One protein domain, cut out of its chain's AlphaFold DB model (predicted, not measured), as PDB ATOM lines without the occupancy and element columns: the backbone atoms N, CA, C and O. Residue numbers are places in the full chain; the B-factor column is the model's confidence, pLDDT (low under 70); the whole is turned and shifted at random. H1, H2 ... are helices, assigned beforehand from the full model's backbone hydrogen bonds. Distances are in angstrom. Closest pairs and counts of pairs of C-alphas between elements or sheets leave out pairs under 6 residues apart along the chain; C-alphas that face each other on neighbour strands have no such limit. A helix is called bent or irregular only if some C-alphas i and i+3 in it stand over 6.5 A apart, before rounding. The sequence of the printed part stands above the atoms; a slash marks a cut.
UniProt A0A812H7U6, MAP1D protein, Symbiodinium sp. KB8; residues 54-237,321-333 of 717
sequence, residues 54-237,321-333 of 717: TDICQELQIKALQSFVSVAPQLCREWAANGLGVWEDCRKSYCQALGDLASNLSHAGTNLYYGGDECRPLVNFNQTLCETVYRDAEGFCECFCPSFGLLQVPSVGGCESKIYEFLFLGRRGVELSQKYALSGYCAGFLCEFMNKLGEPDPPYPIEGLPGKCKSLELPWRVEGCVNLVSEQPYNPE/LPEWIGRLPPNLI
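What this domain is: This is residues 54 to 237 and 321 to 333 of the 717 residues of the protein "MAP1D protein" of Symbiodinium sp. KB8 (UniProt A0A812H7U6). Two groups of helices stand on either side of a middle made by H6 and H7: on one side the long helices H1 and H3 run side by side in opposite directions, with H4 packed on residues 98 to 106 of H3 and H5 on its residues 91 to 99, and on the other side H9 crosses H11, with H10 at one end of H9; H2, which follows H1, packs on H6. Two loops, residues 107 to 119 and 199 to 210, reach toward opposite ends of the longest axis; after the cut, H12 lies close to H4 and H5, and H13, whose centre is the farthest of the helices from the mean of the C-alphas at 22.0 A, touches no helix. The printed part has 197 residues with thirteen named helices, H1 to H13 in chain order, and no named strand, and the class is all helix. It is compact, with a radius of gyration of the C-alphas of 16.6 A, and elongated in outline, spanning 55 by 33 by 33 A.

Where its parts are: H3, the longest helix, holds residues 88 to 106 and measures 27.6 A from C-alpha 88 at (-42.135, 1.995, 21.311) to C-alpha 106 at (-54.655, -4.929, 44.955). H1, residues 54 to 69, begins with C-alpha 54 at (-52.383, 4.859, 53.747) and is 21.7 A long. H2 is residues 72 to 81, H4 residues 120 to 123 and H5 residues 127 to 133. H6, residues 135 to 150, is 21.7 A long, and H7, residues 156 to 168, is 20.2 A. H8 is residues 174 to 179. H9, residues 184 to 198, is 19.8 A long. H10 is residues 211 to 216, H11 residues 222 to 230, H12 residues 322 to 325 and H13 residues 330 to 333, where C-alpha 333 stands at (-66.423, 4.032, 20.621). H7 is irregular, with C-alphas 157 and 160 8.3 A apart; H3 and H6 are only just irregular, with C-alphas 88 and 91 6.9 A and C-alphas 142 and 145 6.8 A apart.

How they stand to each other: H3 is the hub and touches four helices. It touches H1 at a shallow tilt of 13 degrees, opposite ways, the closest C-alphas being those of Ala 64 and Ala 97, 6.3 A apart. With residues 98 to 106 alone it touches H4, at Ala 102 and Val 123, whose C-alphas are 5.1 A apart. With residues 91 to 99 alone it touches H5, closest at C-alphas 99 and 127, 5.4 A; the tilt of 37 degrees is only just steep. With residues 90 to 95 alone it touches H6, at a steep tilt of 53 degrees, closest at C-alphas 90 and 141, 5.8 A. H6 touches H2, closest at C-alphas 149 and 77, 4.1 A, and H10, closest at C-alphas 143 and 213, 5.0 A. H6 and H7 are near each other. H7 touches H1, closest at C-alphas 164 and 69, 6.1 A, and H9, closest at C-alphas 159 and 186, 5.1 A. H9 touches H11 at a steep tilt of 54 degrees, opposite ways, closest at C-alphas 191 and 222, 4.8 A. H8 is close to H7 but not clearly touching, and H12 likewise to H4 and H5; H13 touches no helix. Every O i to N i+4 pair is within hydrogen-bond range in H1, H2, H5, H8, H9 and H11, against 14 of 15 in H3, 10 of 12 in H6, 7 of 9 in H7 and 0 of 2 in H10, where 3 of 3 O i to N i+3 pairs are; H4, H12 and H13 are too short for such a pair.

The domain as a whole: The two C-alphas farthest apart, those of Gly 109 and Pro 203, are 55.1 A apart. The links from H3 to H4 and from H9 to H10 are long. Residues 238 to 320 are not printed, and C-alphas 237 and 321 are 12.2 A apart across the cut. The mean pLDDT of the printed part is 76.4, with 44 residues under 70, among them residues 106 to 118 and 325 to 333.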
ATOM      1  N   THR A  54     -52.981   3.582  54.137       69.12
ATOM      2  CA  THR A  54     -52.383   4.859  53.747       69.12
ATOM      3  C   THR A  54     -50.863   4.754  53.705       69.12
ATOM      4  O   THR A  54     -50.277   5.038  52.666       69.12
ATOM      5  N   ASP A  55     -50.214   4.262  54.765       72.94
ATOM      6  CA  ASP A  55     -48.747   4.181  54.839       72.94
ATOM      7  C   ASP A  55     -48.175   3.248  53.752       72.94
ATOM      8  O   ASP A  55     -47.219   3.612  53.065       72.94
ATOM      9  N   ILE A  56     -48.819   2.093  53.519       74.38
ATOM     10  CA  ILE A  56     -48.456   1.170  52.424       74.38
ATOM     11  C   ILE A  56     -48.578   1.875  51.067       74.38
ATOM     12  O   ILE A  56     -47.680   1.792  50.230       74.38
ATOM     13  N   CYS A  57     -49.695   2.569  50.831       76.88
ATOM     14  CA  CYS A  57     -49.926   3.261  49.570       76.88
ATOM     15  C   CYS A  57     -48.910   4.389  49.351       76.88
ATOM     16  O   CYS A  57     -48.386   4.533  48.248       76.88
ATOM     17  N   GLN A  58     -48.555   5.139  50.397       80.06
ATOM     18  CA  GLN A  58     -47.527   6.175  50.325       80.06
ATOM     19  C   GLN A  58     -46.137   5.596  50.019       80.06
ATOM     20  O   GLN A  58     -45.431   6.161  49.183       80.06
ATOM     21  N   GLU A  59     -45.754   4.464  50.622       82.06
ATOM     22  CA  GLU A  59     -44.493   3.776  50.308       82.06
ATOM     23  C   GLU A  59     -44.458   3.302  48.843       82.06
ATOM     24  O   GLU A  59     -43.486   3.554  48.125       82.06
ATOM     25  N   LEU A  60     -45.543   2.683  48.362       82.12
ATOM     26  CA  LEU A  60     -45.658   2.223  46.976       82.12
ATOM     27  C   LEU A  60     -45.641   3.385  45.968       82.12
ATOM     28  O   LEU A  60     -44.945   3.288  44.957       82.12
ATOM     29  N   GLN A  61     -46.328   4.498  46.250       84.50
ATOM     30  CA  GLN A  61     -46.271   5.724  45.441       84.50
ATOM     31  C   GLN A  61     -44.836   6.267  45.340       84.50
ATOM     32  O   GLN A  61     -44.371   6.581  44.243       84.50
ATOM     33  N   ILE A  62     -44.114   6.351  46.467       85.50
ATOM     34  CA  ILE A  62     -42.716   6.811  46.504       85.50
ATOM     35  C   ILE A  62     -41.827   5.877  45.677       85.50
ATOM     36  O   ILE A  62     -41.027   6.354  44.874       85.50
ATOM     37  N   LYS A  63     -41.987   4.558  45.824       84.50
ATOM     38  CA  LYS A  63     -41.218   3.557  45.076       84.50
ATOM     39  C   LYS A  63     -41.486   3.625  43.567       84.50
ATOM     40  O   LYS A  63     -40.538   3.589  42.784       84.50
ATOM     41  N   ALA A  64     -42.748   3.766  43.159       82.25
ATOM     42  CA  ALA A  64     -43.131   3.918  41.755       82.25
ATOM     43  C   ALA A  64     -42.549   5.208  41.151       82.25
ATOM     44  O   ALA A  64     -41.924   5.164  40.090       82.25
ATOM     45  N   LEU A  65     -42.650   6.336  41.866       85.50
ATOM     46  CA  LEU A  65     -42.022   7.597  41.461       85.50
ATOM     47  C   LEU A  65     -40.502   7.484  41.355       85.50
ATOM     48  O   LEU A  65     -39.940   7.918  40.357       85.50
ATOM     49  N   GLN A  66     -39.827   6.886  42.337       85.69
ATOM     50  CA  GLN A  66     -38.377   6.692  42.282       85.69
ATOM     51  C   GLN A  66     -37.966   5.838  41.079       85.69
ATOM     52  O   GLN A  66     -36.999   6.183  40.405       85.69
ATOM     53  N   SER A  67     -38.711   4.775  40.765       83.81
ATOM     54  CA  SER A  67     -38.439   3.928  39.597       83.81
ATOM     55  C   SER A  67     -38.667   4.654  38.269       83.81
ATOM     56  O   SER A  67     -37.923   4.433  37.319       83.81
ATOM     57  N   PHE A  68     -39.689   5.510  38.186       84.31
ATOM     58  CA  PHE A  68     -40.066   6.193  36.949       84.31
ATOM     59  C   PHE A  68     -39.281   7.496  36.728       84.31
ATOM     60  O   PHE A  68     -38.610   7.665  35.711       84.31
ATOM     61  N   VAL A  69     -39.309   8.410  37.701       84.94
ATOM     62  CA  VAL A  69     -38.748   9.772  37.612       84.94
ATOM     63  C   VAL A  69     -37.217   9.779  37.567       84.94
ATOM     64  O   VAL A  69     -36.635  10.717  37.027       84.94
ATOM     65  N   SER A  70     -36.539   8.747  38.083       85.50
ATOM     66  CA  SER A  70     -35.074   8.648  37.967       85.50
ATOM     67  C   SER A  70     -34.593   8.281  36.558       85.50
ATOM     68  O   SER A  70     -33.469   8.622  36.204       85.50
ATOM     69  N   VAL A  71     -35.435   7.623  35.751       83.31
ATOM     70  CA  VAL A  71     -35.059   7.065  34.441       83.31
ATOM     71  C   VAL A  71     -35.701   7.836  33.282       83.31
ATOM     72  O   VAL A  71     -35.030   8.139  32.294       83.31
ATOM     73  N   ALA A  72     -36.980   8.212  33.399       82.88
ATOM     74  CA  ALA A  72     -37.736   8.865  32.328       82.88
ATOM     75  C   ALA A  72     -37.061  10.131  31.745       82.88
ATOM     76  O   ALA A  72     -36.978  10.220  30.520       82.88
ATOM     77  N   PRO A  73     -36.492  11.070  32.536       85.06
ATOM     78  CA  PRO A  73     -35.852  12.269  31.984       85.06
ATOM     79  C   PRO A  73     -34.614  11.970  31.125       85.06
ATOM     80  O   PRO A  73     -34.269  12.751  30.237       85.06
ATOM     81  N   GLN A  74     -33.908  10.869  31.399       84.12
ATOM     82  CA  GLN A  74     -32.769  10.439  30.589       84.12
ATOM     83  C   GLN A  74     -33.259   9.813  29.280       84.12
ATOM     84  O   GLN A  74     -32.860  10.275  28.213       84.12
ATOM     85  N   LEU A  75     -34.184   8.848  29.354       81.56
ATOM     86  CA  LEU A  75     -34.725   8.178  28.167       81.56
ATOM     87  C   LEU A  75     -35.420   9.159  27.214       81.56
ATOM     88  O   LEU A  75     -35.199   9.095  26.010       81.56
ATOM     89  N   CYS A  76     -36.172  10.134  27.735       82.44
ATOM     90  CA  CYS A  76     -36.790  11.185  26.925       82.44
ATOM     91  C   CYS A  76     -35.763  12.051  26.170       82.44
ATOM     92  O   CYS A  76     -35.995  12.417  25.016       82.44
ATOM     93  N   ARG A  77     -34.607  12.349  26.782       82.06
ATOM     94  CA  ARG A  77     -33.510  13.095  26.139       82.06
ATOM     95  C   ARG A  77     -32.769  12.262  25.097       82.06
ATOM     96  O   ARG A  77     -32.559  12.742  23.986       82.06
ATOM     97  N   GLU A  78     -32.400  11.028  25.433       79.12
ATOM     98  CA  GLU A  78     -31.746  10.093  24.505       79.12
ATOM     99  C   GLU A  78     -32.629   9.819  23.285       79.12
ATOM    100  O   GLU A  78     -32.157   9.814  22.149       79.12
ATOM    101  N   TRP A  79     -33.932   9.662  23.502       74.50
ATOM    102  CA  TRP A  79     -34.890   9.423  22.436       74.50
ATOM    103  C   TRP A  79     -35.114  10.649  21.534       74.50
ATOM    104  O   TRP A  79     -35.086  10.517  20.309       74.50
ATOM    105  N   ALA A  80     -35.241  11.853  22.104       72.44
ATOM    106  CA  ALA A  80     -35.305  13.088  21.318       72.44
ATOM    107  C   ALA A  80     -34.038  13.296  20.462       72.44
ATOM    108  O   ALA A  80     -34.139  13.674  19.295       72.44
ATOM    109  N   ALA A  81     -32.856  12.982  21.006       72.81
ATOM    110  CA  ALA A  81     -31.581  13.072  20.289       72.81
ATOM    111  C   ALA A  81     -31.462  12.086  19.108       72.81
ATOM    112  O   ALA A  81     -30.748  12.369  18.148       72.81
ATOM    113  N   ASN A  82     -32.184  10.961  19.147       70.50
ATOM    114  CA  ASN A  82     -32.190   9.938  18.095       70.50
ATOM    115  C   ASN A  82     -33.193  10.213  16.951       70.50
ATOM    116  O   ASN A  82     -33.387   9.353  16.093       70.50
ATOM    117  N   GLY A  83     -33.815  11.398  16.899       57.97
ATOM    118  CA  GLY A  83     -34.612  11.832  15.743       57.97
ATOM    119  C   GLY A  83     -36.124  11.594  15.837       57.97
ATOM    120  O   GLY A  83     -36.778  11.495  14.803       57.97
ATOM    121  N   LEU A  84     -36.690  11.543  17.051       59.50
ATOM    122  CA  LEU A  84     -38.139  11.697  17.315       59.50
ATOM    123  C   LEU A  84     -39.078  10.606  16.739       59.50
ATOM    124  O   LEU A  84     -40.299  10.773  16.752       59.50
ATOM    125  N   GLY A  85     -38.551   9.475  16.259       54.25
ATOM    126  CA  GLY A  85     -39.352   8.325  15.812       54.25
ATOM    127  C   GLY A  85     -39.770   7.425  16.979       54.25
ATOM    128  O   GLY A  85     -38.900   6.995  17.720       54.25
ATOM    129  N   VAL A  86     -41.079   7.178  17.149       54.88
ATOM    130  CA  VAL A  86     -41.778   6.471  18.261       54.88
ATOM    131  C   VAL A  86     -40.888   5.764  19.309       54.88
ATOM    132  O   VAL A  86     -40.262   4.750  19.014       54.88
ATOM    133  N   TRP A  87     -40.922   6.204  20.578       66.00
ATOM    134  CA  TRP A  87     -40.394   5.405  21.699       66.00
ATOM    135  C   TRP A  87     -41.381   4.269  21.991       66.00
ATOM    136  O   TRP A  87     -42.278   4.408  22.823       66.00
ATOM    137  N   GLU A  88     -41.225   3.154  21.272       65.62
ATOM    138  CA  GLU A  88     -42.135   1.995  21.311       65.62
ATOM    139  C   GLU A  88     -42.363   1.484  22.746       65.62
ATOM    140  O   GLU A  88     -43.497   1.236  23.157       65.62
ATOM    141  N   ASP A  89     -41.299   1.438  23.555       76.19
ATOM    142  CA  ASP A  89     -41.356   1.023  24.958       76.19
ATOM    143  C   ASP A  89     -41.813   2.118  25.944       76.19
ATOM    144  O   ASP A  89     -42.012   1.803  27.120       76.19
ATOM    145  N   CYS A  90     -42.023   3.379  25.531       84.19
ATOM    146  CA  CYS A  90     -42.461   4.444  26.449       84.19
ATOM    147  C   CYS A  90     -43.780   4.083  27.114       84.19
ATOM    148  O   CYS A  90     -43.900   4.063  28.340       84.19
ATOM    149  N   ARG A  91     -44.777   3.787  26.273       85.38
ATOM    150  CA  ARG A  91     -46.150   3.543  26.703       85.38
ATOM    151  C   ARG A  91     -46.185   2.317  27.600       85.38
ATOM    152  O   ARG A  91     -46.721   2.382  28.696       85.38
ATOM    153  N   LYS A  92     -45.515   1.244  27.181       84.88
ATOM    154  CA  LYS A  92     -45.347   0.023  27.969       84.88
ATOM    155  C   LYS A  92     -44.699   0.298  29.328       84.88
ATOM    156  O   LYS A  92     -45.241  -0.129  30.336       84.88
ATOM    157  N   SER A  93     -43.611   1.065  29.383       83.00
ATOM    158  CA  SER A  93     -42.918   1.401  30.639       83.00
ATOM    159  C   SER A  93     -43.777   2.268  31.569       83.00
ATOM    160  O   SER A  93     -43.852   2.004  32.767       83.00
ATOM    161  N   TYR A  94     -44.471   3.271  31.021       86.88
ATOM    162  CA  TYR A  94     -45.407   4.134  31.749       86.88
ATOM    163  C   TYR A  94     -46.580   3.328  32.329       86.88
ATOM    164  O   TYR A  94     -46.896   3.419  33.517       86.88
ATOM    165  N   CYS A  95     -47.196   2.492  31.493       87.06
ATOM    166  CA  CYS A  95     -48.332   1.655  31.852       87.06
ATOM    167  C   CYS A  95     -47.956   0.526  32.811       87.06
ATOM    168  O   CYS A  95     -48.738   0.221  33.706       87.06
ATOM    169  N   GLN A  96     -46.762  -0.054  32.674       85.81
ATOM    170  CA  GLN A  96     -46.240  -1.045  33.607       85.81
ATOM    171  C   GLN A  96     -45.939  -0.411  34.970       85.81
ATOM    172  O   GLN A  96     -46.337  -0.976  35.977       85.81
ATOM    173  N   ALA A  97     -45.345   0.786  35.038       85.12
ATOM    174  CA  ALA A  97     -45.106   1.463  36.318       85.12
ATOM    175  C   ALA A  97     -46.414   1.755  37.091       85.12
ATOM    176  O   ALA A  97     -46.459   1.620  38.315       85.12
ATOM    177  N   LEU A  98     -47.491   2.114  36.382       85.50
ATOM    178  CA  LEU A  98     -48.830   2.262  36.968       85.50
ATOM    179  C   LEU A  98     -49.493   0.910  37.284       85.50
ATOM    180  O   LEU A  98     -50.151   0.788  38.315       85.50
ATOM    181  N   GLY A  99     -49.297  -0.112  36.447       83.88
ATOM    182  CA  GLY A  99     -49.809  -1.470  36.651       83.88
ATOM    183  C   GLY A  99     -49.164  -2.173  37.844       83.88
ATOM    184  O   GLY A  99     -49.856  -2.805  38.638       83.88
ATOM    185  N   ASP A 100     -47.863  -1.986  38.043       82.81
ATOM    186  CA  ASP A 100     -47.116  -2.444  39.213       82.81
ATOM    187  C   ASP A 100     -47.607  -1.720  40.478       82.81
ATOM    188  O   ASP A 100     -47.807  -2.351  41.515       82.81
ATOM    189  N   LEU A 101     -47.879  -0.411  40.413       81.62
ATOM    190  CA  LEU A 101     -48.459   0.335  41.536       81.62
ATOM    191  C   LEU A 101     -49.875  -0.170  41.880       81.62
ATOM    192  O   LEU A 101     -50.143  -0.504  43.034       81.62
ATOM    193  N   ALA A 102     -50.755  -0.295  40.885       80.00
ATOM    194  CA  ALA A 102     -52.131  -0.763  41.053       80.00
ATOM    195  C   ALA A 102     -52.213  -2.224  41.530       80.00
ATOM    196  O   ALA A 102     -52.973  -2.542  42.444       80.00
ATOM    197  N   SER A 103     -51.394  -3.120  40.969       75.94
ATOM    198  CA  SER A 103     -51.369  -4.535  41.356       75.94
ATOM    199  C   SER A 103     -50.865  -4.722  42.786       75.94
ATOM    200  O   SER A 103     -51.519  -5.427  43.556       75.94
ATOM    201  N   ASN A 104     -49.798  -4.027  43.197       75.31
ATOM    202  CA  ASN A 104     -49.331  -4.028  44.589       75.31
ATOM    203  C   ASN A 104     -50.367  -3.416  45.554       75.31
ATOM    204  O   ASN A 104     -50.501  -3.895  46.680       75.31
ATOM    205  N   LEU A 105     -51.160  -2.435  45.101       71.94
ATOM    206  CA  LEU A 105     -52.335  -1.920  45.820       71.94
ATOM    207  C   LEU A 105     -53.556  -2.863  45.794       71.94
ATOM    208  O   LEU A 105     -54.490  -2.639  46.549       71.94
ATOM    209  N   SER A 106     -53.578  -3.916  44.972       63.41
ATOM    210  CA  SER A 106     -54.655  -4.929  44.955       63.41
ATOM    211  C   SER A 106     -54.267  -6.265  45.610       63.41
ATOM    212  O   SER A 106     -55.126  -7.098  45.913       63.41
ATOM    213  N   HIS A 107     -52.971  -6.489  45.855       47.09
ATOM    214  CA  HIS A 107     -52.420  -7.808  46.182       47.09
ATOM    215  C   HIS A 107     -52.777  -8.347  47.582       47.09
ATOM    216  O   HIS A 107     -52.406  -9.472  47.915       47.09
ATOM    217  N   ALA A 108     -53.574  -7.614  48.367       47.75
ATOM    218  CA  ALA A 108     -54.216  -8.107  49.589       47.75
ATOM    219  C   ALA A 108     -55.410  -9.064  49.332       47.75
ATOM    220  O   ALA A 108     -56.074  -9.493  50.278       47.75
ATOM    221  N   GLY A 109     -55.716  -9.397  48.068       41.22
ATOM    222  CA  GLY A 109     -56.689 -10.437  47.689       41.22
ATOM    223  C   GLY A 109     -58.146 -10.136  48.061       41.22
ATOM    224  O   GLY A 109     -59.005 -11.010  47.979       41.22
ATOM    225  N   THR A 110     -58.420  -8.908  48.498       43.88
ATOM    226  CA  THR A 110     -59.718  -8.426  48.963       43.88
ATOM    227  C   THR A 110     -59.840  -6.939  48.632       43.88
ATOM    228  O   THR A 110     -58.866  -6.197  48.739       43.88
ATOM    229  N   ASN A 111     -61.043  -6.476  48.283       42.84
ATOM    230  CA  ASN A 111     -61.324  -5.065  47.968       42.84
ATOM    231  C   ASN A 111     -61.356  -4.167  49.231       42.84
ATOM    232  O   ASN A 111     -62.131  -3.217  49.305       42.84
ATOM    233  N   LEU A 112     -60.574  -4.494  50.266       44.12
ATOM    234  CA  LEU A 112     -60.661  -3.927  51.618       44.12
ATOM    235  C   LEU A 112     -59.795  -2.669  51.825       44.12
ATOM    236  O   LEU A 112     -59.367  -2.383  52.941       44.12
ATOM    237  N   TYR A 113     -59.591  -1.876  50.773       51.06
ATOM    238  CA  TYR A 113     -58.989  -0.544  50.883       51.06
ATOM    239  C   TYR A 113     -60.066   0.481  51.250       51.06
ATOM    240  O   TYR A 113     -60.560   1.237  50.416       51.06
ATOM    241  N   TYR A 114     -60.455   0.472  52.525       42.59
ATOM    242  CA  TYR A 114     -61.339   1.479  53.107       42.59
ATOM    243  C   TYR A 114     -60.499   2.666  53.605       42.59
ATOM    244  O   TYR A 114     -59.715   2.508  54.536       42.59
ATOM    245  N   GLY A 115     -60.692   3.857  53.026       46.44
ATOM    246  CA  GLY A 115     -60.144   5.111  53.568       46.44
ATOM    247  C   GLY A 115     -58.820   5.600  52.969       46.44
ATOM    248  O   GLY A 115     -57.909   5.949  53.712       46.44
ATOM    249  N   GLY A 116     -58.721   5.671  51.639       53.25
ATOM    250  CA  GLY A 116     -57.616   6.355  50.961       53.25
ATOM    251  C   GLY A 116     -58.059   6.955  49.632       53.25
ATOM    252  O   GLY A 116     -57.855   6.335  48.587       53.25
ATOM    253  N   ASP A 117     -58.650   8.153  49.661       58.72
ATOM    254  CA  ASP A 117     -59.034   8.871  48.438       58.72
ATOM    255  C   ASP A 117     -57.816   9.164  47.538       58.72
ATOM    256  O   ASP A 117     -57.939   9.047  46.322       58.72
ATOM    257  N   GLU A 118     -56.606   9.329  48.105       65.19
ATOM    258  CA  GLU A 118     -55.349   9.418  47.330       65.19
ATOM    259  C   GLU A 118     -55.027   8.154  46.501       65.19
ATOM    260  O   GLU A 118     -54.244   8.211  45.556       65.19
ATOM    261  N   CYS A 119     -55.580   6.993  46.861       71.00
ATOM    262  CA  CYS A 119     -55.230   5.692  46.272       71.00
ATOM    263  C   CYS A 119     -56.348   5.131  45.382       71.00
ATOM    264  O   CYS A 119     -56.085   4.328  44.484       71.00
ATOM    265  N   ARG A 120     -57.594   5.579  45.586       69.12
ATOM    266  CA  ARG A 120     -58.781   5.169  44.819       69.12
ATOM    267  C   ARG A 120     -58.608   5.313  43.290       69.12
ATOM    268  O   ARG A 120     -58.984   4.372  42.589       69.12
ATOM    269  N   PRO A 121     -58.002   6.389  42.743       65.88
ATOM    270  CA  PRO A 121     -57.802   6.536  41.296       65.88
ATOM    271  C   PRO A 121     -56.749   5.576  40.721       65.88
ATOM    272  O   PRO A 121     -56.787   5.263  39.534       65.88
ATOM    273  N   LEU A 122     -55.833   5.073  41.561       74.62
ATOM    274  CA  LEU A 122     -54.789   4.118  41.179       74.62
ATOM    275  C   LEU A 122     -55.299   2.669  41.191       74.62
ATOM    276  O   LEU A 122     -54.930   1.888  40.323       74.62
ATOM    277  N   VAL A 123     -56.175   2.307  42.136       70.62
ATOM    278  CA  VAL A 123     -56.730   0.941  42.259       70.62
ATOM    279  C   VAL A 123     -57.609   0.551  41.062       70.62
ATOM    280  O   VAL A 123     -57.671  -0.621  40.705       70.62
ATOM    281  N   ASN A 124     -58.260   1.519  40.410       70.12
ATOM    282  CA  ASN A 124     -59.096   1.261  39.232       70.12
ATOM    283  C   ASN A 124     -58.291   1.068  37.927       70.12
ATOM    284  O   ASN A 124     -58.854   0.626  36.925       70.12
ATOM    285  N   PHE A 125     -56.991   1.394  37.928       77.12
ATOM    286  CA  PHE A 125     -56.154   1.426  36.730       77.12
ATOM    287  C   PHE A 125     -56.137   0.093  35.964       77.12
ATOM    288  O   PHE A 125     -55.908  -0.979  36.524       77.12
ATOM    289  N   ASN A 126     -56.305   0.177  34.643       77.12
ATOM    290  CA  ASN A 126     -56.283  -0.968  33.739       77.12
ATOM    291  C   ASN A 126     -55.083  -0.874  32.782       77.12
ATOM    292  O   ASN A 126     -55.092  -0.090  31.830       77.12
ATOM    293  N   GLN A 127     -54.067  -1.711  33.013       80.88
ATOM    294  CA  GLN A 127     -52.845  -1.740  32.203       80.88
ATOM    295  C   GLN A 127     -53.116  -2.066  30.725       80.88
ATOM    296  O   GLN A 127     -52.532  -1.437  29.846       80.88
ATOM    297  N   THR A 128     -54.032  -2.991  30.427       76.88
ATOM    298  CA  THR A 128     -54.350  -3.389  29.045       76.88
ATOM    299  C   THR A 128     -54.986  -2.246  28.251       76.88
ATOM    300  O   THR A 128     -54.680  -2.069  27.071       76.88
ATOM    301  N   LEU A 129     -55.829  -1.427  28.889       77.56
ATOM    302  CA  LEU A 129     -56.338  -0.191  28.280       77.56
ATOM    303  C   LEU A 129     -55.244   0.877  28.162       77.56
ATOM    304  O   LEU A 129     -55.203   1.586  27.157       77.56
ATOM    305  N   CYS A 130     -54.339   0.954  29.143       82.06
ATOM    306  CA  CYS A 130     -53.192   1.860  29.117       82.06
ATOM    307  C   CYS A 130     -52.292   1.632  27.890       82.06
ATOM    308  O   CYS A 130     -52.004   2.563  27.140       82.06
ATOM    309  N   GLU A 131     -51.904   0.380  27.646       77.62
ATOM    310  CA  GLU A 131     -51.034   0.003  26.526       77.62
ATOM    311  C   GLU A 131     -51.697   0.231  25.157       77.62
ATOM    312  O   GLU A 131     -51.010   0.489  24.169       77.62
ATOM    313  N   THR A 132     -53.031   0.208  25.085       74.94
ATOM    314  CA  THR A 132     -53.767   0.268  23.814       74.94
ATOM    315  C   THR A 132     -54.288   1.660  23.451       74.94
ATOM    316  O   THR A 132     -54.030   2.106  22.334       74.94
ATOM    317  N   VAL A 133     -55.017   2.358  24.335       71.12
ATOM    318  CA  VAL A 133     -55.867   3.499  23.913       71.12
ATOM    319  C   VAL A 133     -55.929   4.696  24.876       71.12
ATOM    320  O   VAL A 133     -56.843   5.520  24.821       71.12
ATOM    321  N   TYR A 134     -54.985   4.800  25.801       78.00
ATOM    322  CA  TYR A 134     -55.096   5.693  26.954       78.00
ATOM    323  C   TYR A 134     -54.503   7.075  26.666       78.00
ATOM    324  O   TYR A 134     -53.283   7.239  26.627       78.00
ATOM    325  N   ARG A 135     -55.379   8.077  26.480       83.69
ATOM    326  CA  ARG A 135     -55.017   9.442  26.042       83.69
ATOM    327  C   ARG A 135     -53.905  10.088  26.876       83.69
ATOM    328  O   ARG A 135     -53.075  10.800  26.321       83.69
ATOM    329  N   ASP A 136     -53.855   9.804  28.175       85.12
ATOM    330  CA  ASP A 136     -52.810  10.301  29.078       85.12
ATOM    331  C   ASP A 136     -51.418   9.706  28.771       85.12
ATOM    332  O   ASP A 136     -50.413  10.413  28.722       85.12
ATOM    333  N   ALA A 137     -51.350   8.404  28.484       86.31
ATOM    334  CA  ALA A 137     -50.099   7.743  28.117       86.31
ATOM    335  C   ALA A 137     -49.664   8.136  26.695       86.31
ATOM    336  O   ALA A 137     -48.472   8.330  26.458       86.31
ATOM    337  N   GLU A 138     -50.613   8.327  25.767       84.56
ATOM    338  CA  GLU A 138     -50.317   8.901  24.446       84.56
ATOM    339  C   GLU A 138     -49.747  10.320  24.577       84.56
ATOM    340  O   GLU A 138     -48.704  10.624  24.004       84.56
ATOM    341  N   GLY A 139     -50.393  11.189  25.360       86.31
ATOM    342  CA  GLY A 139     -49.947  12.567  25.550       86.31
ATOM    343  C   GLY A 139     -48.597  12.669  26.258       86.31
ATOM    344  O   GLY A 139     -47.769  13.514  25.906       86.31
ATOM    345  N   PHE A 140     -48.323  11.774  27.208       88.69
ATOM    346  CA  PHE A 140     -47.029  11.726  27.871       88.69
ATOM    347  C   PHE A 140     -45.928  11.277  26.902       88.69
ATOM    348  O   PHE A 140     -44.934  11.985  26.720       88.69
ATOM    349  N   CYS A 141     -46.119  10.128  26.252       85.88
ATOM    350  CA  CYS A 141     -45.089   9.481  25.443       85.88
ATOM    351  C   CYS A 141     -44.874  10.114  24.070       85.88
ATOM    352  O   CYS A 141     -43.746  10.172  23.594       85.88
ATOM    353  N   GLU A 142     -45.938  10.590  23.430       82.75
ATOM    354  CA  GLU A 142     -45.901  11.075  22.048       82.75
ATOM    355  C   GLU A 142     -45.941  12.607  21.959       82.75
ATOM    356  O   GLU A 142     -45.928  13.148  20.858       82.75
ATOM    357  N   CYS A 143     -45.970  13.322  23.093       85.62
ATOM    358  CA  CYS A 143     -45.860  14.782  23.122       85.62
ATOM    359  C   CYS A 143     -44.935  15.325  24.222       85.62
ATOM    360  O   CYS A 143     -43.976  16.029  23.899       85.62
ATOM    361  N   PHE A 144     -45.173  15.020  25.504       86.94
ATOM    362  CA  PHE A 144     -44.385  15.620  26.594       86.94
ATOM    363  C   PHE A 144     -42.933  15.149  26.603       86.94
ATOM    364  O   PHE A 144     -42.027  15.969  26.493       86.94
ATOM    365  N   CYS A 145     -42.716  13.838  26.689       85.50
ATOM    366  CA  CYS A 145     -41.396  13.215  26.689       85.50
ATOM    367  C   CYS A 145     -40.467  13.672  25.532       85.50
ATOM    368  O   CYS A 145     -39.375  14.162  25.830       85.50
ATOM    369  N   PRO A 146     -40.865  13.625  24.239       79.62
ATOM    370  CA  PRO A 146     -40.003  14.088  23.141       79.62
ATOM    371  C   PRO A 146     -39.675  15.573  23.273       79.62
ATOM    372  O   PRO A 146     -38.524  15.992  23.145       79.62
ATOM    373  N   SER A 147     -40.695  16.379  23.572       81.94
ATOM    374  CA  SER A 147     -40.559  17.830  23.618       81.94
ATOM    375  C   SER A 147     -39.720  18.293  24.814       81.94
ATOM    376  O   SER A 147     -39.007  19.286  24.695       81.94
ATOM    377  N   PHE A 148     -39.727  17.558  25.935       81.12
ATOM    378  CA  PHE A 148     -38.828  17.783  27.078       81.12
ATOM    379  C   PHE A 148     -37.354  17.635  26.679       81.12
ATOM    380  O   PHE A 148     -36.519  18.433  27.108       81.12
ATOM    381  N   GLY A 149     -37.045  16.650  25.828       73.75
ATOM    382  CA  GLY A 149     -35.708  16.460  25.273       73.75
ATOM    383  C   GLY A 149     -35.292  17.576  24.309       73.75
ATOM    384  O   GLY A 149     -34.181  18.090  24.423       73.75
ATOM    385  N   LEU A 150     -36.196  17.999  23.416       71.62
ATOM    386  CA  LEU A 150     -35.945  19.080  22.450       71.62
ATOM    387  C   LEU A 150     -35.761  20.454  23.107       71.62
ATOM    388  O   LEU A 150     -34.827  21.180  22.780       71.62
ATOM    389  N   LEU A 151     -36.656  20.823  24.027       72.19
ATOM    390  CA  LEU A 151     -36.718  22.171  24.602       72.19
ATOM    391  C   LEU A 151     -35.772  22.384  25.794       72.19
ATOM    392  O   LEU A 151     -35.784  23.468  26.374       72.19
ATOM    393  N   GLN A 152     -34.963  21.374  26.140       68.19
ATOM    394  CA  GLN A 152     -33.930  21.411  27.185       68.19
ATOM    395  C   GLN A 152     -34.411  22.089  28.477       68.19
ATOM    396  O   GLN A 152     -33.808  23.055  28.951       68.19
ATOM    397  N   VAL A 153     -35.515  21.587  29.044       67.81
ATOM    398  CA  VAL A 153     -36.077  22.128  30.291       67.81
ATOM    399  C   VAL A 153     -34.977  22.144  31.365       67.81
ATOM    400  O   VAL A 153     -34.386  21.095  31.641       67.81
ATOM    401  N   PRO A 154     -34.645  23.312  31.947       63.84
ATOM    402  CA  PRO A 154     -33.472  23.430  32.800       63.84
ATOM    403  C   PRO A 154     -33.625  22.571  34.058       63.84
ATOM    404  O   PRO A 154     -34.574  22.716  34.825       63.84
ATOM    405  N   SER A 155     -32.627  21.729  34.326       66.00
ATOM    406  CA  SER A 155     -32.526  20.931  35.560       66.00
ATOM    407  C   SER A 155     -32.269  21.779  36.819       66.00
ATOM    408  O   SER A 155     -32.274  21.269  37.943       66.00
ATOM    409  N   VAL A 156     -32.065  23.089  36.644       60.88
ATOM    410  CA  VAL A 156     -31.833  24.077  37.702       60.88
ATOM    411  C   VAL A 156     -32.988  24.061  38.709       60.88
ATOM    412  O   VAL A 156     -34.157  24.186  38.354       60.88
ATOM    413  N   GLY A 157     -32.658  23.893  39.991       69.50
ATOM    414  CA  GLY A 157     -33.641  23.860  41.080       69.50
ATOM    415  C   GLY A 157     -34.460  22.567  41.194       69.50
ATOM    416  O   GLY A 157     -35.345  22.504  42.042       69.50
ATOM    417  N   GLY A 158     -34.188  21.536  40.383       82.56
ATOM    418  CA  GLY A 158     -34.891  20.246  40.461       82.56
ATOM    419  C   GLY A 158     -36.328  20.262  39.920       82.56
ATOM    420  O   GLY A 158     -37.068  19.298  40.131       82.56
ATOM    421  N   CYS A 159     -36.730  21.323  39.208       87.38
ATOM    422  CA  CYS A 159     -38.077  21.430  38.648       87.38
ATOM    423  C   CYS A 159     -38.402  20.325  37.639       87.38
ATOM    424  O   CYS A 159     -39.547  19.893  37.600       87.38
ATOM    425  N   GLU A 160     -37.419  19.824  36.879       86.31
ATOM    426  CA  GLU A 160     -37.613  18.696  35.956       86.31
ATOM    427  C   GLU A 160     -38.245  17.492  36.679       86.31
ATOM    428  O   GLU A 160     -39.351  17.080  36.337       86.31
ATOM    429  N   SER A 161     -37.614  16.987  37.746       87.81
ATOM    430  CA  SER A 161     -38.151  15.865  38.529       87.81
ATOM    431  C   SER A 161     -39.514  16.179  39.145       87.81
ATOM    432  O   SER A 161     -40.399  15.330  39.099       87.81
ATOM    433  N   LYS A 162     -39.728  17.400  39.660       89.88
ATOM    434  CA  LYS A 162     -41.025  17.802  40.237       89.88
ATOM    435  C   LYS A 162     -42.148  17.846  39.205       89.88
ATOM    436  O   LYS A 162     -43.273  17.473  39.522       89.88
ATOM    437  N   ILE A 163     -41.848  18.227  37.966       90.12
ATOM    438  CA  ILE A 163     -42.801  18.159  36.858       90.12
ATOM    439  C   ILE A 163     -43.126  16.701  36.517       90.12
ATOM    440  O   ILE A 163     -44.302  16.370  36.397       90.12
ATOM    441  N   TYR A 164     -42.135  15.808  36.425       89.75
ATOM    442  CA  TYR A 164     -42.414  14.380  36.214       89.75
ATOM    443  C   TYR A 164     -43.209  13.756  37.379       89.75
ATOM    444  O   TYR A 164     -44.104  12.958  37.120       89.75
ATOM    445  N   GLU A 165     -42.961  14.144  38.637       90.00
ATOM    446  CA  GLU A 165     -43.780  13.733  39.793       90.00
ATOM    447  C   GLU A 165     -45.237  14.219  39.676       90.00
ATOM    448  O   GLU A 165     -46.171  13.435  39.874       90.00
ATOM    449  N   PHE A 166     -45.446  15.489  39.310       89.56
ATOM    450  CA  PHE A 166     -46.776  16.072  39.120       89.56
ATOM    451  C   PHE A 166     -47.545  15.408  37.968       89.56
ATOM    452  O   PHE A 166     -48.708  15.037  38.130       89.56
ATOM    453  N   LEU A 167     -46.890  15.200  36.822       88.31
ATOM    454  CA  LEU A 167     -47.486  14.509  35.679       88.31
ATOM    455  C   LEU A 167     -47.750  13.025  36.000       88.31
ATOM    456  O   LEU A 167     -48.766  12.483  35.583       88.31
ATOM    457  N   PHE A 168     -46.886  12.338  36.756       88.31
ATOM    458  CA  PHE A 168     -47.093  10.915  37.045       88.31
ATOM    459  C   PHE A 168     -48.170  10.666  38.115       88.31
ATOM    460  O   PHE A 168     -49.047   9.830  37.886       88.31
ATOM    461  N   LEU A 169     -48.144  11.392  39.245       85.62
ATOM    462  CA  LEU A 169     -49.107  11.238  40.352       85.62
ATOM    463  C   LEU A 169     -49.864  12.514  40.734       85.62
ATOM    464  O   LEU A 169     -51.036  12.413  41.080       85.62
ATOM    465  N   GLY A 170     -49.241  13.696  40.700       79.50
ATOM    466  CA  GLY A 170     -49.847  14.925  41.242       79.50
ATOM    467  C   GLY A 170     -51.194  15.310  40.627       79.50
ATOM    468  O   GLY A 170     -52.086  15.755  41.339       79.50
ATOM    469  N   ARG A 171     -51.401  15.052  39.334       81.44
ATOM    470  CA  ARG A 171     -52.700  15.265  38.673       81.44
ATOM    471  C   ARG A 171     -53.766  14.196  38.960       81.44
ATOM    472  O   ARG A 171     -54.850  14.303  38.413       81.44
ATOM    473  N   ARG A 172     -53.490  13.144  39.743       79.19
ATOM    474  CA  ARG A 172     -54.371  11.957  39.871       79.19
ATOM    475  C   ARG A 172     -55.340  11.981  41.062       79.19
ATOM    476  O   ARG A 172     -55.841  10.929  41.436       79.19
ATOM    477  N   GLY A 173     -55.580  13.133  41.687       71.12
ATOM    478  CA  GLY A 173     -56.490  13.277  42.831       71.12
ATOM    479  C   GLY A 173     -56.185  14.527  43.659       71.12
ATOM    480  O   GLY A 173     -55.096  15.085  43.542       71.12
ATOM    481  N   VAL A 174     -57.122  14.962  44.504       71.62
ATOM    482  CA  VAL A 174     -56.999  16.202  45.301       71.62
ATOM    483  C   VAL A 174     -55.874  16.112  46.337       71.62
ATOM    484  O   VAL A 174     -55.125  17.060  46.559       71.62
ATOM    485  N   GLU A 175     -55.728  14.957  46.971       75.56
ATOM    486  CA  GLU A 175     -54.717  14.706  47.996       75.56
ATOM    487  C   GLU A 175     -53.330  14.557  47.351       75.56
ATOM    488  O   GLU A 175     -52.335  15.116  47.822       75.56
ATOM    489  N   LEU A 176     -53.271  13.884  46.194       77.19
ATOM    490  CA  LEU A 176     -52.055  13.775  45.388       77.19
ATOM    491  C   LEU A 176     -51.617  15.134  44.823       77.19
ATOM    492  O   LEU A 176     -50.414  15.395  44.777       77.19
ATOM    493  N   SER A 177     -52.554  16.019  44.465       75.38
ATOM    494  CA  SER A 177     -52.232  17.359  43.962       75.38
ATOM    495  C   SER A 177     -51.672  18.283  45.033       75.38
ATOM    496  O   SER A 177     -50.900  19.179  44.706       75.38
ATOM    497  N   GLN A 178     -52.016  18.059  46.304       81.69
ATOM    498  CA  GLN A 178     -51.392  18.741  47.441       81.69
ATOM    499  C   GLN A 178     -49.996  18.168  47.727       81.69
ATOM    500  O   GLN A 178     -49.042  18.917  47.936       81.69
ATOM    501  N   LYS A 179     -49.857  16.836  47.700       84.69
ATOM    502  CA  LYS A 179     -48.612  16.121  48.021       84.69
ATOM    503  C   LYS A 179     -47.504  16.309  46.979       84.69
ATOM    504  O   LYS A 179     -46.338  16.456  47.342       84.69
ATOM    505  N   TYR A 180     -47.867  16.311  45.698       87.75
ATOM    506  CA  TYR A 180     -46.964  16.488  44.555       87.75
ATOM    507  C   TYR A 180     -47.213  17.827  43.842       87.75
ATOM    508  O   TYR A 180     -47.050  17.935  42.626       87.75
ATOM    509  N   ALA A 181     -47.621  18.846  44.606       86.50
ATOM    510  CA  ALA A 181     -47.827  20.204  44.120       86.50
ATOM    511  C   ALA A 181     -46.552  20.782  43.487       86.50
ATOM    512  O   ALA A 181     -45.443  20.633  44.012       86.50
ATOM    513  N   LEU A 182     -46.715  21.520  42.390       88.31
ATOM    514  CA  LEU A 182     -45.637  22.328  41.833       88.31
ATOM    515  C   LEU A 182     -45.482  23.619  42.641       88.31
ATOM    516  O   LEU A 182     -46.459  24.271  43.006       88.31
ATOM    517  N   SER A 183     -44.238  24.031  42.885       87.44
ATOM    518  CA  SER A 183     -43.977  25.410  43.301       87.44
ATOM    519  C   SER A 183     -44.330  26.354  42.149       87.44
ATOM    520  O   SER A 183     -44.149  25.986  40.989       87.44
ATOM    521  N   GLY A 184     -44.746  27.593  42.437       86.31
ATOM    522  CA  GLY A 184     -45.061  28.580  41.389       86.31
ATOM    523  C   GLY A 184     -43.924  28.794  40.373       86.31
ATOM    524  O   GLY A 184     -44.174  29.076  39.206       86.31
ATOM    525  N   TYR A 185     -42.671  28.566  40.787       86.94
ATOM    526  CA  TYR A 185     -41.498  28.574  39.912       86.94
ATOM    527  C   TYR A 185     -41.473  27.386  38.929       86.94
ATOM    528  O   TYR A 185     -41.317  27.584  37.725       86.94
ATOM    529  N   CYS A 186     -41.680  26.154  39.410       88.88
ATOM    530  CA  CYS A 186     -41.725  24.975  38.538       88.88
ATOM    531  C   CYS A 186     -43.012  24.913  37.697       88.88
ATOM    532  O   CYS A 186     -42.973  24.449  36.559       88.88
ATOM    533  N   ALA A 187     -44.129  25.425  38.226       89.44
ATOM    534  CA  ALA A 187     -45.358  25.666  37.477       89.44
ATOM    535  C   ALA A 187     -45.104  26.631  36.310       89.44
ATOM    536  O   ALA A 187     -45.465  26.318  35.181       89.44
ATOM    537  N   GLY A 188     -44.398  27.744  36.552       88.75
ATOM    538  CA  GLY A 188     -43.973  28.685  35.511       88.75
ATOM    539  C   GLY A 188     -43.261  27.994  34.347       88.75
ATOM    540  O   GLY A 188     -43.696  28.126  33.206       88.75
ATOM    541  N   PHE A 189     -42.246  27.169  34.629       88.19
ATOM    542  CA  PHE A 189     -41.551  26.399  33.589       88.19
ATOM    543  C   PHE A 189     -42.452  25.399  32.854       88.19
ATOM    544  O   PHE A 189     -42.398  25.331  31.626       88.19
ATOM    545  N   LEU A 190     -43.286  24.637  33.572       88.69
ATOM    546  CA  LEU A 190     -44.234  23.711  32.946       88.69
ATOM    547  C   LEU A 190     -45.202  24.443  32.009       88.69
ATOM    548  O   LEU A 190     -45.557  23.928  30.953       88.69
ATOM    549  N   CYS A 191     -45.594  25.657  32.373       88.75
ATOM    550  CA  CYS A 191     -46.572  26.449  31.649       88.75
ATOM    551  C   CYS A 191     -45.981  27.264  30.493       88.75
ATOM    552  O   CYS A 191     -46.632  27.404  29.461       88.75
ATOM    553  N   GLU A 192     -44.734  27.728  30.592       87.19
ATOM    554  CA  GLU A 192     -43.965  28.201  29.431       87.19
ATOM    555  C   GLU A 192     -43.741  27.081  28.412       87.19
ATOM    556  O   GLU A 192     -43.787  27.312  27.203       87.19
ATOM    557  N   PHE A 193     -43.518  25.860  28.896       86.94
ATOM    558  CA  PHE A 193     -43.407  24.674  28.063       86.94
ATOM    559  C   PHE A 193     -44.753  24.331  27.399       86.94
ATOM    560  O   PHE A 193     -44.812  24.250  26.176       86.94
ATOM    561  N   MET A 194     -45.853  24.231  28.155       87.31
ATOM    562  CA  MET A 194     -47.197  23.985  27.604       87.31
ATOM    563  C   MET A 194     -47.662  25.070  26.628       87.31
ATOM    564  O   MET A 194     -48.298  24.726  25.636       87.31
ATOM    565  N   ASN A 195     -47.308  26.340  26.849       84.69
ATOM    566  CA  ASN A 195     -47.501  27.423  25.878       84.69
ATOM    567  C   ASN A 195     -46.864  27.070  24.526       84.69
ATOM    568  O   ASN A 195     -47.571  26.911  23.533       84.69
ATOM    569  N   LYS A 196     -45.554  26.797  24.518       83.56
ATOM    570  CA  LYS A 196     -44.803  26.418  23.308       83.56
ATOM    571  C   LYS A 196     -45.343  25.173  22.589       83.56
ATOM    572  O   LYS A 196     -45.124  25.040  21.388       83.56
ATOM    573  N   LEU A 197     -46.003  24.253  23.301       83.19
ATOM    574  CA  LEU A 197     -46.594  23.042  22.712       83.19
ATOM    575  C   LEU A 197     -48.040  23.212  22.234       83.19
ATOM    576  O   LEU A 197     -48.456  22.529  21.297       83.19
ATOM    577  N   GLY A 198     -48.816  24.036  22.937       77.69
ATOM    578  CA  GLY A 198     -50.256  24.185  22.748       77.69
ATOM    579  C   GLY A 198     -50.657  25.366  21.868       77.69
ATOM    580  O   GLY A 198     -51.802  25.403  21.425       77.69
ATOM    581  N   GLU A 199     -49.756  26.321  21.615       74.62
ATOM    582  CA  GLU A 199     -50.024  27.445  20.716       74.62
ATOM    583  C   GLU A 199     -50.385  26.904  19.310       74.62
ATOM    584  O   GLU A 199     -49.597  26.151  18.724       74.62
ATOM    585  N   PRO A 200     -51.580  27.214  18.758       65.25
ATOM    586  CA  PRO A 200     -52.029  26.611  17.500       65.25
ATOM    587  C   PRO A 200     -51.138  26.986  16.316       65.25
ATOM    588  O   PRO A 200     -50.761  26.113  15.532       65.25
ATOM    589  N   ASP A 201     -50.754  28.261  16.250       67.81
ATOM    590  CA  ASP A 201     -49.914  28.873  15.220       67.81
ATOM    591  C   ASP A 201     -48.795  29.689  15.895       67.81
ATOM    592  O   ASP A 201     -48.886  30.916  15.980       67.81
ATOM    593  N   PRO A 202     -47.749  29.032  16.431       68.81
ATOM    594  CA  PRO A 202     -46.665  29.733  17.104       68.81
ATOM    595  C   PRO A 202     -45.892  30.601  16.100       68.81
ATOM    596  O   PRO A 202     -45.599  30.133  14.994       68.81
ATOM    597  N   PRO A 203     -45.480  31.830  16.468       62.88
ATOM    598  CA  PRO A 203     -44.762  32.736  15.565       62.88
ATOM    599  C   PRO A 203     -43.410  32.171  15.098       62.88
ATOM    600  O   PRO A 203     -42.884  32.589  14.069       62.88
ATOM    601  N   TYR A 204     -42.870  31.201  15.841       69.12
ATOM    602  CA  TYR A 204     -41.713  30.396  15.466       69.12
ATOM    603  C   TYR A 204     -42.048  28.917  15.715       69.12
ATOM    604  O   TYR A 204     -42.002  28.478  16.868       69.12
ATOM    605  N   PRO A 205     -42.423  28.135  14.683       67.88
ATOM    606  CA  PRO A 205     -42.691  26.715  14.856       67.88
ATOM    607  C   PRO A 205     -41.412  25.986  15.271       67.88
ATOM    608  O   PRO A 205     -40.368  26.112  14.634       67.88
ATOM    609  N   ILE A 206     -41.501  25.209  16.349       71.25
ATOM    610  CA  ILE A 206     -40.401  24.372  16.827       71.25
ATOM    611  C   ILE A 206     -40.301  23.164  15.892       71.25
ATOM    612  O   ILE A 206     -41.174  22.293  15.891       71.25
ATOM    613  N   GLU A 207     -39.250  23.117  15.075       70.69
ATOM    614  CA  GLU A 207     -38.974  21.957  14.225       70.69
ATOM    615  C   GLU A 207     -38.825  20.688  15.079       70.69
ATOM    616  O   GLU A 207     -38.212  20.696  16.148       70.69
ATOM    617  N   GLY A 208     -39.428  19.590  14.618       70.25
ATOM    618  CA  GLY A 208     -39.458  18.324  15.350       70.25
ATOM    619  C   GLY A 208     -40.561  18.191  16.409       70.25
ATOM    620  O   GLY A 208     -40.667  17.129  17.021       70.25
ATOM    621  N   LEU A 209     -41.423  19.194  16.630       72.56
ATOM    622  CA  LEU A 209     -42.538  19.015  17.565       72.56
ATOM    623  C   LEU A 209     -43.524  17.933  17.066       72.56
ATOM    624  O   LEU A 209     -44.021  18.043  15.938       72.56
ATOM    625  N   PRO A 210     -43.879  16.911  17.869       72.62
ATOM    626  CA  PRO A 210     -44.823  15.890  17.428       72.62
ATOM    627  C   PRO A 210     -46.222  16.455  17.182       72.62
ATOM    628  O   PRO A 210     -46.808  17.122  18.037       72.62
ATOM    629  N   GLY A 211     -46.823  16.095  16.044       73.44
ATOM    630  CA  GLY A 211     -48.166  16.556  15.672       73.44
ATOM    631  C   GLY A 211     -49.262  16.217  16.695       73.44
ATOM    632  O   GLY A 211     -50.249  16.946  16.784       73.44
ATOM    633  N   LYS A 212     -49.079  15.170  17.519       77.75
ATOM    634  CA  LYS A 212     -50.012  14.834  18.608       77.75
ATOM    635  C   LYS A 212     -50.102  15.918  19.686       77.75
ATOM    636  O   LYS A 212     -51.176  16.046  20.267       77.75
ATOM    637  N   CYS A 213     -49.072  16.742  19.912       77.94
ATOM    638  CA  CYS A 213     -49.134  17.823  20.906       77.94
ATOM    639  C   CYS A 213     -50.321  18.768  20.687       77.94
ATOM    640  O   CYS A 213     -51.044  19.078  21.633       77.94
ATOM    641  N   LYS A 214     -50.594  19.133  19.427       75.88
ATOM    642  CA  LYS A 214     -51.716  20.014  19.069       75.88
ATOM    643  C   LYS A 214     -53.093  19.402  19.358       75.88
ATOM    644  O   LYS A 214     -54.065  20.131  19.499       75.88
ATOM    645  N   SER A 215     -53.189  18.073  19.468       77.62
ATOM    646  CA  SER A 215     -54.445  17.362  19.758       77.62
ATOM    647  C   SER A 215     -54.752  17.191  21.251       77.62
ATOM    648  O   SER A 215     -55.792  16.638  21.591       77.62
ATOM    649  N   LEU A 216     -53.862  17.647  22.141       79.50
ATOM    650  CA  LEU A 216     -53.998  17.478  23.592       79.50
ATOM    651  C   LEU A 216     -54.667  18.661  24.301       79.50
ATOM    652  O   LEU A 216     -54.752  18.623  25.523       79.50
ATOM    653  N   GLU A 217     -55.098  19.705  23.585       79.44
ATOM    654  CA  GLU A 217     -55.799  20.873  24.163       79.44
ATOM    655  C   GLU A 217     -55.041  21.495  25.354       79.44
ATOM    656  O   GLU A 217     -55.612  21.856  26.383       79.44
ATOM    657  N   LEU A 218     -53.708  21.570  25.234       81.38
ATOM    658  CA  LEU A 218     -52.836  22.061  26.301       81.38
ATOM    659  C   LEU A 218     -53.146  23.529  26.637       81.38
ATOM    660  O   LEU A 218     -53.425  24.321  25.731       81.38
ATOM    661  N   PRO A 219     -53.063  23.928  27.923       76.62
ATOM    662  CA  PRO A 219     -53.290  25.305  28.334       76.62
ATOM    663  C   PRO A 219     -52.131  26.172  27.837       76.62
ATOM    664  O   PRO A 219     -51.094  26.317  28.481       76.62
ATOM    665  N   TRP A 220     -52.319  26.754  26.657       69.69
ATOM    666  CA  TRP A 220     -51.267  27.436  25.915       69.69
ATOM    667  C   TRP A 220     -50.962  28.855  26.414       69.69
ATOM    668  O   TRP A 220     -50.149  29.561  25.836       69.69
ATOM    669  N   ARG A 221     -51.577  29.308  27.510       80.12
ATOM    670  CA  ARG A 221     -51.291  30.619  28.110       80.12
ATOM    671  C   ARG A 221     -50.647  30.440  29.475       80.12
ATOM    672  O   ARG A 221     -51.273  29.889  30.378       80.12
ATOM    673  N   VAL A 222     -49.421  30.946  29.623       83.31
ATOM    674  CA  VAL A 222     -48.554  30.688  30.787       83.31
ATOM    675  C   VAL A 222     -49.262  30.977  32.110       83.31
ATOM    676  O   VAL A 222     -49.332  30.098  32.954       83.31
ATOM    677  N   GLU A 223     -49.840  32.165  32.286       80.81
ATOM    678  CA  GLU A 223     -50.455  32.565  33.563       80.81
ATOM    679  C   GLU A 223     -51.730  31.770  33.894       80.81
ATOM    680  O   GLU A 223     -51.914  31.354  35.037       80.81
ATOM    681  N   GLY A 224     -52.568  31.475  32.892       80.62
ATOM    682  CA  GLY A 224     -53.743  30.610  33.059       80.62
ATOM    683  C   GLY A 224     -53.363  29.177  33.413       80.62
ATOM    684  O   GLY A 224     -53.954  28.585  34.312       80.62
ATOM    685  N   CYS A 225     -52.320  28.648  32.772       85.88
ATOM    686  CA  CYS A 225     -51.733  27.368  33.137       85.88
ATOM    687  C   CYS A 225     -51.147  27.394  34.559       85.88
ATOM    688  O   CYS A 225     -51.411  26.467  35.316       85.88
ATOM    689  N   VAL A 226     -50.398  28.437  34.951       87.81
ATOM    690  CA  VAL A 226     -49.782  28.533  36.290       87.81
ATOM    691  C   VAL A 226     -50.859  28.516  37.363       87.81
ATOM    692  O   VAL A 226     -50.739  27.744  38.311       87.81
ATOM    693  N   ASN A 227     -51.924  29.300  37.191       83.44
ATOM    694  CA  ASN A 227     -53.050  29.300  38.117       83.44
ATOM    695  C   ASN A 227     -53.741  27.929  38.145       83.44
ATOM    696  O   ASN A 227     -54.013  27.432  39.229       83.44
ATOM    697  N   LEU A 228     -53.922  27.271  36.996       83.94
ATOM    698  CA  LEU A 228     -54.507  25.929  36.912       83.94
ATOM    699  C   LEU A 228     -53.662  24.852  37.609       83.94
ATOM    700  O   LEU A 228     -54.202  24.119  38.428       83.94
ATOM    701  N   VAL A 229     -52.352  24.755  37.353       85.44
ATOM    702  CA  VAL A 229     -51.483  23.723  37.968       85.44
ATOM    703  C   VAL A 229     -51.069  24.037  39.410       85.44
ATOM    704  O   VAL A 229     -50.515  23.168  40.081       85.44
ATOM    705  N   SER A 230     -51.325  25.260  39.885       82.75
ATOM    706  CA  SER A 230     -51.040  25.691  41.264       82.75
ATOM    707  C   SER A 230     -52.298  25.841  42.132       82.75
ATOM    708  O   SER A 230     -52.161  26.094  43.330       82.75
ATOM    709  N   GLU A 231     -53.508  25.713  41.572       79.81
ATOM    710  CA  GLU A 231     -54.753  25.766  42.348       79.81
ATOM    711  C   GLU A 231     -54.829  24.576  43.318       79.81
ATOM    712  O   GLU A 231     -54.391  23.467  43.010       79.81
ATOM    713  N   GLN A 232     -55.353  24.818  44.520       78.25
ATOM    714  CA  GLN A 232     -55.523  23.803  45.559       78.25
ATOM    715  C   GLN A 232     -56.931  23.940  46.162       78.25
ATOM    716  O   GLN A 232     -57.225  24.985  46.750       78.25
ATOM    717  N   PRO A 233     -57.808  22.923  46.040       75.44
ATOM    718  CA  PRO A 233     -57.599  21.662  45.319       75.44
ATOM    719  C   PRO A 233     -57.377  21.888  43.815       75.44
ATOM    720  O   PRO A 233     -57.945  22.812  43.240       75.44
ATOM    721  N   TYR A 234     -56.560  21.042  43.186       80.81
ATOM    722  CA  TYR A 234     -56.298  21.129  41.750       80.81
ATOM    723  C   TYR A 234     -57.588  20.928  40.955       80.81
ATOM    724  O   TYR A 234     -58.269  19.919  41.133       80.81
ATOM    725  N   ASN A 235     -57.923  21.880  40.082       81.50
ATOM    726  CA  ASN A 235     -59.120  21.824  39.252       81.50
ATOM    727  C   ASN A 235     -58.778  22.104  37.776       81.50
ATOM    728  O   ASN A 235     -58.772  23.260  37.343       81.50
ATOM    729  N   PRO A 236     -58.512  21.060  36.971       81.38
ATOM    730  CA  PRO A 236     -58.179  21.214  35.559       81.38
ATOM    731  C   PRO A 236     -59.375  21.616  34.684       81.38
ATOM    732  O   PRO A 236     -59.175  21.852  33.499       81.38
ATOM    733  N   GLU A 237     -60.593  21.678  35.235       83.38
ATOM    734  CA  GLU A 237     -61.847  21.964  34.522       83.38
ATOM    735  C   GLU A 237     -62.628  23.112  35.184       83.38
ATOM    736  O   GLU A 237     -63.858  23.126  35.192       83.38
ATOM    737  N   LEU A 321     -59.708  10.355  33.982       73.00
ATOM    738  CA  LEU A 321     -60.220  10.045  32.643       73.00
ATOM    739  C   LEU A 321     -61.162   8.832  32.721       73.00
ATOM    740  O   LEU A 321     -60.871   7.898  33.474       73.00
ATOM    741  N   PRO A 322     -62.235   8.769  31.905       73.56
ATOM    742  CA  PRO A 322     -63.100   7.589  31.788       73.56
ATOM    743  C   PRO A 322     -62.318   6.273  31.633       73.56
ATOM    744  O   PRO A 322     -62.677   5.249  32.224       73.56
ATOM    745  N   GLU A 323     -61.201   6.325  30.905       73.88
ATOM    746  CA  GLU A 323     -60.301   5.204  30.650       73.88
ATOM    747  C   GLU A 323     -59.741   4.556  31.932       73.88
ATOM    748  O   GLU A 323     -59.448   3.360  31.940       73.88
ATOM    749  N   TRP A 324     -59.628   5.311  33.032       70.50
ATOM    750  CA  TRP A 324     -59.090   4.834  34.314       70.50
ATOM    751  C   TRP A 324     -60.079   3.952  35.073       70.50
ATOM    752  O   TRP A 324     -59.661   3.188  35.929       70.50
ATOM    753  N   ILE A 325     -61.375   4.046  34.763       68.06
ATOM    754  CA  ILE A 325     -62.443   3.207  35.330       68.06
ATOM    755  C   ILE A 325     -63.000   2.227  34.286       68.06
ATOM    756  O   ILE A 325     -64.142   1.775  34.376       68.06
ATOM    757  N   GLY A 326     -62.202   1.919  33.257       65.75
ATOM    758  CA  GLY A 326     -62.549   0.961  32.208       65.75
ATOM    759  C   GLY A 326     -63.553   1.461  31.164       65.75
ATOM    760  O   GLY A 326     -64.082   0.651  30.404       65.75
ATOM    761  N   ARG A 327     -63.845   2.768  31.103       67.75
ATOM    762  CA  ARG A 327     -64.767   3.354  30.116       67.75
ATOM    763  C   ARG A 327     -63.984   3.942  28.944       67.75
ATOM    764  O   ARG A 327     -63.089   4.752  29.141       67.75
ATOM    765  N   LEU A 328     -64.328   3.564  27.717       61.56
ATOM    766  CA  LEU A 328     -63.722   4.158  26.519       61.56
ATOM    767  C   LEU A 328     -64.307   5.559  26.252       61.56
ATOM    768  O   LEU A 328     -65.499   5.761  26.503       61.56
ATOM    769  N   PRO A 329     -63.519   6.515  25.722       64.19
ATOM    770  CA  PRO A 329     -64.025   7.843  25.403       64.19
ATOM    771  C   PRO A 329     -64.938   7.808  24.154       64.19
ATOM    772  O   PRO A 329     -64.761   6.941  23.289       64.19
ATOM    773  N   PRO A 330     -65.929   8.719  24.032       58.62
ATOM    774  CA  PRO A 330     -67.025   8.583  23.060       58.62
ATOM    775  C   PRO A 330     -66.563   8.527  21.598       58.62
ATOM    776  O   PRO A 330     -66.955   7.630  20.850       58.62
ATOM    777  N   ASN A 331     -65.645   9.422  21.229       55.84
ATOM    778  CA  ASN A 331     -65.006   9.496  19.910       55.84
ATOM    779  C   ASN A 331     -64.339   8.177  19.469       55.84
ATOM    780  O   ASN A 331     -64.178   7.911  18.279       55.84
ATOM    781  N   LEU A 332     -63.947   7.338  20.423       58.09
ATOM    782  CA  LEU A 332     -63.224   6.093  20.195       58.09
ATOM    783  C   LEU A 332     -64.152   4.880  20.159       58.09
ATOM    784  O   LEU A 332     -63.880   3.935  19.423       58.09
ATOM    785  N   ILE A 333     -65.297   4.949  20.844       57.22
ATOM    786  CA  ILE A 333     -66.423   4.032  20.621       57.22
ATOM    787  C   ILE A 333     -66.903   4.149  19.163       57.22
ATOM    788  O   ILE A 333     -67.159   3.135  18.513       57.22
TER     789      ILE A 333